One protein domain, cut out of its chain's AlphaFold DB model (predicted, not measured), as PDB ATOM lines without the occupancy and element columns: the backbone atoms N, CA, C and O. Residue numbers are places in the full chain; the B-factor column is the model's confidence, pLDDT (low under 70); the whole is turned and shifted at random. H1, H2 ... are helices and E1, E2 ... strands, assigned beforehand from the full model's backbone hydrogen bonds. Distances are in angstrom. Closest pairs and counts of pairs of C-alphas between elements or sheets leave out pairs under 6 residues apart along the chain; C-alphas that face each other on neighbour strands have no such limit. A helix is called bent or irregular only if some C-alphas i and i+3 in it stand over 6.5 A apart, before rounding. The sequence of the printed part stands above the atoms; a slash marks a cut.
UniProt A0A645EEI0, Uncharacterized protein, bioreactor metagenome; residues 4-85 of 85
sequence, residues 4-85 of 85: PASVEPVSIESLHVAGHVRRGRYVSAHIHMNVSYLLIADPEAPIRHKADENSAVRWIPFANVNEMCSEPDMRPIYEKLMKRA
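What this domain is: This is residues 4 to 85 of the 85 residues of an uncharacterized protein of bioreactor metagenome (UniProt A0A645EEI0). A long, narrow ribbon of two antiparallel strands, E1 and E4, bends over at one end into the small hairpin E2 and E3, while near the other end of the ribbon a small helical hairpin, H1 and H2, lies beside it with H2 nearer to E1. From the end of E4 a wide loop, residues 37 to 61, swings out and returns to H1, leaving a loose, open frame. The printed part has 82 residues with four named strands and two named helices in the order E1, E2, E3, E4, H1, H2; the two sheets, E1 - E4 and E2 - E3, are each antiparallel, and under half of the residues are in named elements, of mixed class. The whole is loose, with a radius of gyration of the C-alphas of 15.4 A and spans of 41 by 28 by 28 A.

Where its parts are: Start at Pro 4, the first printed residue, and go on to C-alpha 11 at (49.352, -135.600, -28.011), where E1, residues 11 to 17, begins its 18.5 A. Next come E2, residues 20 to 22, and E3, residues 25 to 27, each 6.5 A long. E4, residues 30 to 36, then runs 18.7 A to C-alpha 36 at (51.326, -140.318, -28.366). Beyond the loop you find H1, residues 62 to 68, 10.1 A long, and H2, residues 72 to 82, which runs 15.9 A to C-alpha 82 at (54.846, -135.418, -18.459). H1 is irregular, with C-alphas 63 and 66 7.4 A apart; H2 is only just irregular, with C-alphas 73 and 76 6.7 A apart.

How they stand to each other: Look first at E1 and E4, antiparallel neighbours at 154 degrees, where N 13 and O 34 are 2.9 A apart and N 32 and O 15 are 2.8 A apart, within hydrogen-bond range. E1 runs on into E2 at 92 degrees, and E3 runs on into E4 at 67 degrees, each across a break of 2 residues. E2 and E3 form an antiparallel hairpin at 135 degrees, with N 27 and O 20 within hydrogen-bond range at 2.8 A. The closest C-alphas of E1 and H2 are those of Ser 11 and Leu 81, 7.4 A apart. H1 and H2 form a helical hairpin: they touch, with the closest C-alphas those of Asn 66 and Arg 75, 5.7 A apart, and run opposite ways at a shallow tilt of 9 degrees. Of the O i to N i+4 pairs, 1 of 3 is within hydrogen-bond range in H1, beside 3 of 4 O i to N i+3 pairs, and 5 of 7 in H2. Among the pairs that stay apart are E1 and H1, and E2 and H2.

The domain as a whole: Find the two C-alphas farthest apart at Tyr 26 and Glu 44, 41.5 A from each other. Residues 21 to 26 and 50 to 55 stand free. The printed part has no cut; the link from E4 to H1, 25 residues, is long, and the other links between named elements are tight. The mean pLDDT of the printed part is 96.0, and no printed residue is under 70.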
ATOM      1  N   PRO A   4      46.587-149.370 -21.459       96.38
ATOM      2  CA  PRO A   4      46.262-147.985 -21.786       96.38
ATOM      3  C   PRO A   4      45.557-147.303 -20.607       96.38
ATOM      4  O   PRO A   4      44.640-147.875 -20.019       96.38
ATOM      5  N   ALA A   5      45.976-146.080 -20.273       95.38
ATOM      6  CA  ALA A   5      45.282-145.245 -19.288       95.38
ATOM      7  C   ALA A   5      44.012-144.603 -19.875       95.38
ATOM      8  O   ALA A   5      43.054-144.332 -19.160       95.38
ATOM      9  N   SER A   6      44.016-144.372 -21.191       94.12
ATOM     10  CA  SER A   6      42.893-143.881 -21.988       94.12
ATOM     11  C   SER A   6      42.973-144.470 -23.399       94.12
ATOM     12  O   SER A   6      44.048-144.860 -23.858       94.12
ATOM     13  N   VAL A   7      41.834-144.530 -24.088       93.69
ATOM     14  CA  VAL A   7      41.759-144.879 -25.518       93.69
ATOM     15  C   VAL A   7      42.021-143.676 -26.429       93.69
ATOM     16  O   VAL A   7      42.253-143.849 -27.625       93.69
ATOM     17  N   GLU A   8      41.997-142.466 -25.876       96.38
ATOM     18  CA  GLU A   8      42.287-141.237 -26.606       96.38
ATOM     19  C   GLU A   8      43.792-140.925 -26.593       96.38
ATOM     20  O   GLU A   8      44.473-141.170 -25.590       96.38
ATOM     21  N   PRO A   9      44.337-140.374 -27.691       96.44
ATOM     22  CA  PRO A   9      45.720-139.922 -27.719       96.44
ATOM     23  C   PRO A   9      45.913-138.690 -26.829       96.44
ATOM     24  O   PRO A   9      45.073-137.794 -26.783       96.44
ATOM     25  N   VAL A  10      47.065-138.604 -26.165       97.31
ATOM     26  CA  VAL A  10      47.401-137.470 -25.285       97.31
ATOM     27  C   VAL A  10      48.107-136.338 -26.021       97.31
ATOM     28  O   VAL A  10      48.169-135.211 -25.518       97.31
ATOM     29  N   SER A  11      48.677-136.609 -27.197       97.50
ATOM     30  CA  SER A  11      49.352-135.600 -28.011       97.50
ATOM     31  C   SER A  11      49.618-136.071 -29.443       97.50
ATOM     32  O   SER A  11      49.568-137.265 -29.736       97.50
ATOM     33  N   ILE A  12      49.915-135.111 -30.318       97.62
ATOM     34  CA  ILE A  12      50.431-135.336 -31.669       97.62
ATOM     35  C   ILE A  12      51.604-134.385 -31.933       97.62
ATOM     36  O   ILE A  12      51.570-133.212 -31.542       97.62
ATOM     37  N   GLU A  13      52.646-134.888 -32.588       97.62
ATOM     38  CA  GLU A  13      53.864-134.158 -32.927       97.62
ATOM     39  C   GLU A  13      54.249-134.367 -34.394       97.62
ATOM     40  O   GLU A  13      54.170-135.473 -34.923       97.62
ATOM     41  N   SER A  14      54.734-133.306 -35.040       97.06
ATOM     42  CA  SER A  14      55.443-133.398 -36.320       97.06
ATOM     43  C   SER A  14      56.932-133.596 -36.038       97.06
ATOM     44  O   SER A  14      57.611-132.661 -35.608       97.06
ATOM     45  N   LEU A  15      57.430-134.819 -36.221       97.06
ATOM     46  CA  LEU A  15      58.821-135.185 -35.956       97.06
ATOM     47  C   LEU A  15      59.603-135.278 -37.261       97.06
ATOM     48  O   LEU A  15      59.214-135.992 -38.187       97.06
ATOM     49  N   HIS A  16      60.728-134.575 -37.319       95.75
ATOM     50  CA  HIS A  16      61.616-134.613 -38.471       95.75
ATOM     51  C   HIS A  16      62.479-135.871 -38.429       95.75
ATOM     52  O   HIS A  16      63.066-136.205 -37.402       95.75
ATOM     53  N   VAL A  17      62.597-136.539 -39.571       96.38
ATOM     54  CA  VAL A  17      63.518-137.655 -39.769       96.38
ATOM     55  C   VAL A  17      64.549-137.226 -40.798       96.38
ATOM     56  O   VAL A  17      64.212-136.950 -41.952       96.38
ATOM     57  N   ALA A  18      65.812-137.168 -40.380       96.25
ATOM     58  CA  ALA A  18      66.914-136.891 -41.288       96.25
ATOM     59  C   ALA A  18      67.048-137.999 -42.348       96.25
ATOM     60  O   ALA A  18      66.732-139.174 -42.115       96.25
ATOM     61  N   GLY A  19      67.539-137.617 -43.528       97.50
ATOM     62  CA  GLY A  19      67.853-138.578 -44.580       97.50
ATOM     63  C   GLY A  19      68.908-139.574 -44.099       97.50
ATOM     64  O   GLY A  19      69.882-139.188 -43.455       97.50
ATOM     65  N   HIS A  20      68.711-140.858 -44.384       97.12
ATOM     66  CA  HIS A  20      69.598-141.919 -43.907       97.12
ATOM     67  C   HIS A  20      69.609-143.115 -44.859       97.12
ATOM     68  O   HIS A  20      68.783-143.232 -45.762       97.12
ATOM     69  N   VAL A  21      70.552-144.035 -44.658       97.44
ATOM     70  CA  VAL A  21      70.605-145.298 -45.402       97.44
ATOM     71  C   VAL A  21      70.005-146.401 -44.545       97.44
ATOM     72  O   VAL A  21      70.456-146.653 -43.432       97.44
ATOM     73  N   ARG A  22      69.009-147.104 -45.084       94.56
ATOM     74  CA  ARG A  22      68.399-148.269 -44.445       94.56
ATOM     75  C   ARG A  22      68.474-149.454 -45.397       94.56
ATOM     76  O   ARG A  22      67.980-149.388 -46.518       94.56
ATOM     77  N   ARG A  23      69.098-150.552 -44.949       94.38
ATOM     78  CA  ARG A  23      69.279-151.787 -45.745       94.38
ATOM     79  C   ARG A  23      69.897-151.517 -47.131       94.38
ATOM     80  O   ARG A  23      69.397-151.993 -48.144       94.38
ATOM     81  N   GLY A  24      70.948-150.694 -47.172       96.75
ATOM     82  CA  GLY A  24      71.667-150.340 -48.403       96.75
ATOM     83  C   GLY A  24      70.934-149.373 -49.341       96.75
ATOM     84  O   GLY A  24      71.456-149.064 -50.407       96.75
ATOM     85  N   ARG A  25      69.746-148.875 -48.974       97.50
ATOM     86  CA  ARG A  25      68.969-147.920 -49.778       97.50
ATOM     87  C   ARG A  25      68.854-146.584 -49.059       97.50
ATOM     88  O   ARG A  25      68.608-146.552 -47.854       97.50
ATOM     89  N   TYR A  26      69.018-145.491 -49.800       98.12
ATOM     90  CA  TYR A  26      68.799-144.149 -49.269       98.12
ATOM     91  C   TYR A  26      67.307-143.893 -49.034       98.12
ATOM     92  O   TYR A  26      66.466-144.223 -49.873       98.12
ATOM     93  N   VAL A  27      67.003-143.296 -47.889       98.12
ATOM     94  CA  VAL A  27      65.684-142.829 -47.473       98.12
ATOM     95  C   VAL A  27      65.785-141.318 -47.311       98.12
ATOM     96  O   VAL A  27      66.559-140.832 -46.487       98.12
ATOM     97  N   SER A  28      65.020-140.577 -48.113       98.31
ATOM     98  CA  SER A  28      64.979-139.114 -48.050       98.31
ATOM     99  C   SER A  28      64.458-138.622 -46.702       98.31
ATOM    100  O   SER A  28      63.668-139.304 -46.046       98.31
ATOM    101  N   ALA A  29      64.874-137.416 -46.312       98.06
ATOM    102  CA  ALA A  29      64.315-136.745 -45.146       98.06
ATOM    103  C   ALA A  29      62.792-136.599 -45.289       98.06
ATOM    104  O   ALA A  29      62.287-136.343 -46.386       98.06
ATOM    105  N   HIS A  30      62.067-136.801 -44.196       97.88
ATOM    106  CA  HIS A  30      60.606-136.782 -44.176       97.88
ATOM    107  C   HIS A  30      60.087-136.475 -42.769       97.88
ATOM    108  O   HIS A  30      60.860-136.320 -41.824       97.88
ATOM    109  N   ILE A  31      58.764-136.373 -42.648       97.75
ATOM    110  CA  ILE A  31      58.070-136.103 -41.391       97.75
ATOM    111  C   ILE A  31      57.328-137.355 -40.932       97.75
ATOM    112  O   ILE A  31      56.621-137.989 -41.715       97.75
ATOM    113  N   HIS A  32      57.439-137.668 -39.645       97.56
ATOM    114  CA  HIS A  32      56.518-138.550 -38.945       97.56
ATOM    115  C   HIS A  32      55.499-137.712 -38.172       97.56
ATOM    116  O   HIS A  32      55.869-136.952 -37.282       97.56
ATOM    117  N   MET A  33      54.212-137.890 -38.472       98.00
ATOM    118  CA  MET A  33      53.131-137.407 -37.611       98.00
ATOM    119  C   MET A  33      52.942-138.424 -36.483       98.00
ATOM    120  O   MET A  33      52.261-139.435 -36.650       98.00
ATOM    121  N   ASN A  34      53.635-138.205 -35.369       97.94
ATOM    122  CA  ASN A  34      53.653-139.109 -34.228       97.94
ATOM    123  C   ASN A  34      52.447-138.844 -33.327       97.94
ATOM    124  O   ASN A  34      52.227-137.707 -32.928       97.94
ATOM    125  N   VAL A  35      51.676-139.885 -33.013       97.88
ATOM    126  CA  VAL A  35      50.550-139.816 -32.076       97.88
ATOM    127  C   VAL A  35      50.950-140.537 -30.794       97.88
ATOM    128  O   VAL A  35      51.273-141.726 -30.821       97.88
ATOM    129  N   SER A  36      50.912-139.819 -29.676       97.50
ATOM    130  CA  SER A  36      51.326-140.318 -28.366       97.50
ATOM    131  C   SER A  36      50.125-140.806 -27.553       97.50
ATOM    132  O   SER A  36      49.119-140.104 -27.436       97.50
ATOM    133  N   TYR A  37      50.255-141.983 -26.937       97.38
ATOM    134  CA  TYR A  37      49.271-142.579 -26.025       97.38
ATOM    135  C   TYR A  37      49.882-142.778 -24.637       97.38
ATOM    136  O   TYR A  37      51.078-143.039 -24.514       97.38
ATOM    137  N   LEU A  38      49.053-142.689 -23.594       97.19
ATOM    138  CA  LEU A  38      49.470-142.933 -22.214       97.19
ATOM    139  C   LEU A  38      49.203-144.389 -21.816       97.19
ATOM    140  O   LEU A  38      48.075-144.877 -21.916       97.19
ATOM    141  N   LEU A  39      50.243-145.068 -21.332       96.31
ATOM    142  CA  LEU A  39      50.172-146.428 -20.808       96.31
ATOM    143  C   LEU A  39      50.688-146.463 -19.369       96.31
ATOM    144  O   LEU A  39      51.642-145.768 -19.027       96.31
ATOM    145  N   ILE A  40      50.084-147.322 -18.555       96.00
ATOM    146  CA  ILE A  40      50.492-147.604 -17.178       96.00
ATOM    147  C   ILE A  40      51.060-149.019 -17.140       96.00
ATOM    148  O   ILE A  40      50.480-149.942 -17.712       96.00
ATOM    149  N   ALA A  41      52.189-149.202 -16.464       95.12
ATOM    150  CA  ALA A  41      52.775-150.511 -16.217       95.12
ATOM    151  C   ALA A  41      53.238-150.618 -14.763       95.12
ATOM    152  O   ALA A  41      53.541-149.612 -14.127       95.12
ATOM    153  N   ASP A  42      53.288-151.849 -14.261       95.81
ATOM    154  CA  ASP A  42      53.839-152.163 -12.946       95.81
ATOM    155  C   ASP A  42      55.351-151.849 -12.918       95.81
ATOM    156  O   ASP A  42      56.086-152.409 -13.742       95.81
ATOM    157  N   PRO A  43      55.828-150.960 -12.023       93.69
ATOM    158  CA  PRO A  43      57.243-150.615 -11.932       93.69
ATOM    159  C   PRO A  43      58.135-151.794 -11.521       93.69
ATOM    160  O   PRO A  43      59.303-151.812 -11.907       93.69
ATOM    161  N   GLU A  44      57.585-152.793 -10.822       94.25
ATOM    162  CA  GLU A  44      58.312-153.987 -10.367       94.25
ATOM    163  C   GLU A  44      58.362-155.096 -11.432       94.25
ATOM    164  O   GLU A  44      59.024-156.123 -11.255       94.25
ATOM    165  N   ALA A  45      57.681-154.910 -12.568       93.69
ATOM    166  CA  ALA A  45      57.728-155.872 -13.658       93.69
ATOM    167  C   ALA A  45      59.155-155.992 -14.237       93.69
ATOM    168  O   ALA A  45      59.860-154.990 -14.389       93.69
ATOM    169  N   PRO A  46      59.586-157.204 -14.640       93.12
ATOM    170  CA  PRO A  46      60.915-157.402 -15.199       93.12
ATOM    171  C   PRO A  46      61.088-156.621 -16.505       93.12
ATOM    172  O   PRO A  46      60.287-156.740 -17.436       93.12
ATOM    173  N   ILE A  47      62.181-155.865 -16.593       93.62
ATOM    174  CA  ILE A  47      62.577-155.122 -17.790       93.62
ATOM    175  C   ILE A  47      63.662-155.882 -18.558       93.62
ATOM    176  O   ILE A  47      64.589-156.447 -17.977       93.62
ATOM    177  N   ARG A  48      63.558-155.904 -19.889       93.56
ATOM    178  CA  ARG A  48      64.532-156.557 -20.770       93.56
ATOM    179  C   ARG A  48      64.740-155.709 -22.018       93.56
ATOM    180  O   ARG A  48      63.775-155.333 -22.673       93.56
ATOM    181  N   HIS A  49      65.999-155.434 -22.348       95.25
ATOM    182  CA  HIS A  49      66.352-154.772 -23.601       95.25
ATOM    183  C   HIS A  49      66.191-155.743 -24.782       95.25
ATOM    184  O   HIS A  49      66.247-156.968 -24.629       95.25
ATOM    185  N   LYS A  50      66.012-155.197 -25.977       94.00
ATOM    186  CA  LYS A  50      65.925-155.948 -27.224       94.00
ATOM    187  C   LYS A  50      67.219-155.705 -27.991       94.00
ATOM    188  O   LYS A  50      67.344-154.683 -28.642       94.00
ATOM    189  N   ALA A  51      68.194-156.605 -27.856       93.50
ATOM    190  CA  ALA A  51      69.576-156.388 -28.311       93.50
ATOM    191  C   ALA A  51      69.723-156.059 -29.809       93.50
ATOM    192  O   ALA A  51      70.690-155.417 -30.205       93.50
ATOM    193  N   ASP A  52      68.770-156.476 -30.642       93.88
ATOM    194  CA  ASP A  52      68.693-156.138 -32.066       93.88
ATOM    195  C   ASP A  52      68.109-154.735 -32.341       93.88
ATOM    196  O   ASP A  52      67.990-154.337 -33.499       93.88
ATOM    197  N   GLU A  53      67.734-153.986 -31.302       92.06
ATOM    198  CA  GLU A  53      67.059-152.687 -31.396       92.06
ATOM    199  C   GLU A  53      67.596-151.634 -30.413       92.06
ATOM    200  O   GLU A  53      67.820-150.492 -30.804       92.06
ATOM    201  N   ASN A  54      67.811-151.990 -29.145       93.94
ATOM    202  CA  ASN A  54      68.266-151.084 -28.096       93.94
ATOM    203  C   ASN A  54      69.269-151.750 -27.144       93.94
ATOM    204  O   ASN A  54      69.276-152.964 -26.953       93.94
ATOM    205  N   SER A  55      70.116-150.927 -26.525       93.50
ATOM    206  CA  SER A  55      71.183-151.394 -25.629       93.50
ATOM    207  C   SER A  55      70.738-151.535 -24.172       93.50
ATOM    208  O   SER A  55      71.372-152.247 -23.401       93.50
ATOM    209  N   ALA A  56      69.679-150.827 -23.766       93.81
ATOM    210  CA  ALA A  56      69.192-150.807 -22.392       93.81
ATOM    211  C   ALA A  56      67.741-150.313 -22.309       93.81
ATOM    212  O   ALA A  56      67.242-149.638 -23.208       93.81
ATOM    213  N   VAL A  57      67.094-150.614 -21.185       94.44
ATOM    214  CA  VAL A  57      65.789-150.083 -20.777       94.44
ATOM    215  C   VAL A  57      65.825-149.852 -19.267       94.44
ATOM    216  O   VAL A  57      66.500-150.592 -18.551       94.44
ATOM    217  N   ARG A  58      65.147-148.810 -18.781       93.81
ATOM    218  CA  ARG A  58      65.002-148.500 -17.351       93.81
ATOM    219  C   ARG A  58      63.805-147.588 -17.118       93.81
ATOM    220  O   ARG A  58      63.415-146.845 -18.015       93.81
ATOM    221  N   TRP A  59      63.306-147.577 -15.889       95.06
ATOM    222  CA  TRP A  59      62.443-146.506 -15.405       95.06
ATOM    223  C   TRP A  59      63.259-145.222 -15.190       95.06
ATOM    224  O   TRP A  59      64.401-145.255 -14.712       95.06
ATOM    225  N   ILE A  60      62.688-144.083 -15.580       95.50
ATOM    226  CA  ILE A  60      63.302-142.760 -15.436       95.50
ATOM    227  C   ILE A  60      62.303-141.868 -14.691       95.50
ATOM    228  O   ILE A  60      61.204-141.651 -15.204       95.50
ATOM    229  N   PRO A  61      62.648-141.347 -13.499       96.12
ATOM    230  CA  PRO A  61      61.823-140.348 -12.831       96.12
ATOM    231  C   PRO A  61      61.676-139.097 -13.699       96.12
ATOM    232  O   PRO A  61      62.648-138.668 -14.321       96.12
ATOM    233  N   PHE A  62      60.499-138.468 -13.701       96.50
ATOM    234  CA  PHE A  62      60.220-137.287 -14.533       96.50
ATOM    235  C   PHE A  62      61.254-136.165 -14.355       96.50
ATOM    236  O   PHE A  62      61.694-135.568 -15.335       96.50
ATOM    237  N   ALA A  63      61.721-135.946 -13.122       96.75
ATOM    238  CA  ALA A  63      62.743-134.946 -12.803       96.75
ATOM    239  C   ALA A  63      64.093-135.172 -13.517       96.75
ATOM    240  O   ALA A  63      64.851-134.225 -13.700       96.75
ATOM    241  N   ASN A  64      64.388-136.404 -13.943       97.81
ATOM    242  CA  ASN A  64      65.659-136.790 -14.558       97.81
ATOM    243  C   ASN A  64      65.565-136.971 -16.080       97.81
ATOM    244  O   ASN A  64      66.588-137.197 -16.725       97.81
ATOM    245  N   VAL A  65      64.372-136.890 -16.681       97.06
ATOM    246  CA  VAL A  65      64.184-137.162 -18.120       97.06
ATOM    247  C   VAL A  65      65.015-136.220 -18.989       97.06
ATOM    248  O   VAL A  65      65.687-136.674 -19.911       97.06
ATOM    249  N   ASN A  66      65.036-134.927 -18.669       95.94
ATOM    250  CA  ASN A  66      65.788-133.936 -19.442       95.94
ATOM    251  C   ASN A  66      67.302-134.148 -19.384       95.94
ATOM    252  O   ASN A  66      67.983-133.978 -20.393       95.94
ATOM    253  N   GLU A  67      67.812-134.514 -18.210       96.75
ATOM    254  CA  GLU A  67      69.228-134.815 -17.995       96.75
ATOM    255  C   GLU A  67      69.642-136.069 -18.775       96.75
ATOM    256  O   GLU A  67      70.674-136.085 -19.440       96.75
ATOM    257  N   MET A  68      68.799-137.103 -18.740       96.56
ATOM    258  CA  MET A  68      69.053-138.391 -19.387       96.56
ATOM    259  C   MET A  68      68.839-138.364 -20.908       96.56
ATOM    260  O   MET A  68      69.364-139.221 -21.617       96.56
ATOM    261  N   CYS A  69      68.049-137.422 -21.425       96.88
ATOM    262  CA  CYS A  69      67.736-137.329 -22.845       96.88
ATOM    263  C   CYS A  69      68.881-136.666 -23.623       96.88
ATOM    264  O   CYS A  69      69.117-135.455 -23.527       96.88
ATOM    265  N   SER A  70      69.564-137.459 -24.450       96.25
ATOM    266  CA  SER A  70      70.646-137.008 -25.332       96.25
ATOM    267  C   SER A  70      70.173-136.262 -26.583       96.25
ATOM    268  O   SER A  70      71.009-135.762 -27.326       96.25
ATOM    269  N   GLU A  71      68.863-136.186 -26.827       96.25
ATOM    270  CA  GLU A  71      68.252-135.534 -27.989       96.25
ATOM    271  C   GLU A  71      67.556-134.237 -27.542       96.25
ATOM    272  O   GLU A  71      66.423-134.287 -27.057       96.25
ATOM    273  N   PRO A  72      68.204-133.060 -27.657       95.44
ATOM    274  CA  PRO A  72      67.671-131.810 -27.114       95.44
ATOM    275  C   PRO A  72      66.276-131.457 -27.634       95.44
ATOM    276  O   PRO A  72      65.439-131.008 -26.855       95.44
ATOM    277  N   ASP A  73      66.005-131.736 -28.910       95.00
ATOM    278  CA  ASP A  73      64.721-131.451 -29.561       95.00
ATOM    279  C   ASP A  73      63.564-132.301 -29.010       95.00
ATOM    280  O   ASP A  73      62.402-131.900 -29.090       95.00
ATOM    281  N   MET A  74      63.864-133.452 -28.393       97.00
ATOM    282  CA  MET A  74      62.859-134.307 -27.756       97.00
ATOM    283  C   MET A  74      62.474-133.828 -26.353       97.00
ATOM    284  O   MET A  74      61.376-134.129 -25.883       97.00
ATOM    285  N   ARG A  75      63.328-133.050 -25.673       97.75
ATOM    286  CA  ARG A  75      63.089-132.616 -24.283       97.75
ATOM    287  C   ARG A  75      61.788-131.814 -24.120       97.75
ATOM    288  O   ARG A  75      60.991-132.197 -23.264       97.75
ATOM    289  N   PRO A  76      61.473-130.801 -24.959       97.31
ATOM    290  CA  PRO A  76      60.206-130.073 -24.848       97.31
ATOM    291  C   PRO A  76      58.974-130.965 -25.062       97.31
ATOM    292  O   PRO A  76      57.911-130.718 -24.489       97.31
ATOM    293  N   ILE A  77      59.102-132.016 -25.880       97.50
ATOM    294  CA  ILE A  77      58.027-132.985 -26.110       97.50
ATOM    295  C   ILE A  77      57.815-133.816 -24.847       97.50
ATOM    296  O   ILE A  77      56.683-133.900 -24.372       97.50
ATOM    297  N   TYR A  78      58.881-134.365 -24.260       97.81
ATOM    298  CA  TYR A  78      58.773-135.118 -23.012       97.81
ATOM    299  C   TYR A  78      58.223-134.263 -21.869       97.81
ATOM    300  O   TYR A  78      57.319-134.709 -21.171       97.81
ATOM    301  N   GLU A  79      58.673-133.017 -21.712       97.50
ATOM    302  CA  GLU A  79      58.113-132.089 -20.721       97.50
ATOM    303  C   GLU A  79      56.610-131.864 -20.904       97.50
ATOM    304  O   GLU A  79      55.852-131.852 -19.932       97.50
ATOM    305  N   LYS A  80      56.164-131.694 -22.152       97.88
ATOM    306  CA  LYS A  80      54.742-131.557 -22.472       97.88
ATOM    307  C   LYS A  80      53.965-132.825 -22.121       97.88
ATOM    308  O   LYS A  80      52.889-132.712 -21.543       97.88
ATOM    309  N   LEU A  81      54.486-134.003 -22.471       97.25
ATOM    310  CA  LEU A  81      53.834-135.282 -22.184       97.25
ATOM    311  C   LEU A  81      53.751-135.540 -20.674       97.25
ATOM    312  O   LEU A  81      52.682-135.881 -20.188       97.25
ATOM    313  N   MET A  82      54.823-135.276 -19.921       96.62
ATOM    314  CA  MET A  82      54.846-135.418 -18.459       96.62
ATOM    315  C   MET A  82      53.863-134.475 -17.752       96.62
ATOM    316  O   MET A  82      53.314-134.840 -16.723       96.62
ATOM    317  N   LYS A  83      53.599-133.279 -18.300       96.56
ATOM    318  CA  LYS A  83      52.574-132.351 -17.776       96.56
ATOM    319  C   LYS A  83      51.133-132.791 -18.060       96.56
ATOM    320  O   LYS A  83      50.214-132.228 -17.475       96.56
ATOM    321  N   ARG A  84      50.931-133.711 -19.008       93.81
ATOM    322  CA  ARG A  84      49.618-134.254 -19.398       93.81
ATOM    323  C   ARG A  84      49.354-135.648 -18.820       93.81
ATOM    324  O   ARG A  84      48.243-136.144 -18.996       93.81
ATOM    325  N   ALA A  85      50.375-136.270 -18.230       85.19
ATOM    326  CA  ALA A  85      50.326-137.589 -17.611       85.19
ATOM    327  C   ALA A  85      49.790-137.530 -16.176       85.19
ATOM    328  O   ALA A  85      49.930-136.464 -15.533       85.19
TER     329      ALA A  85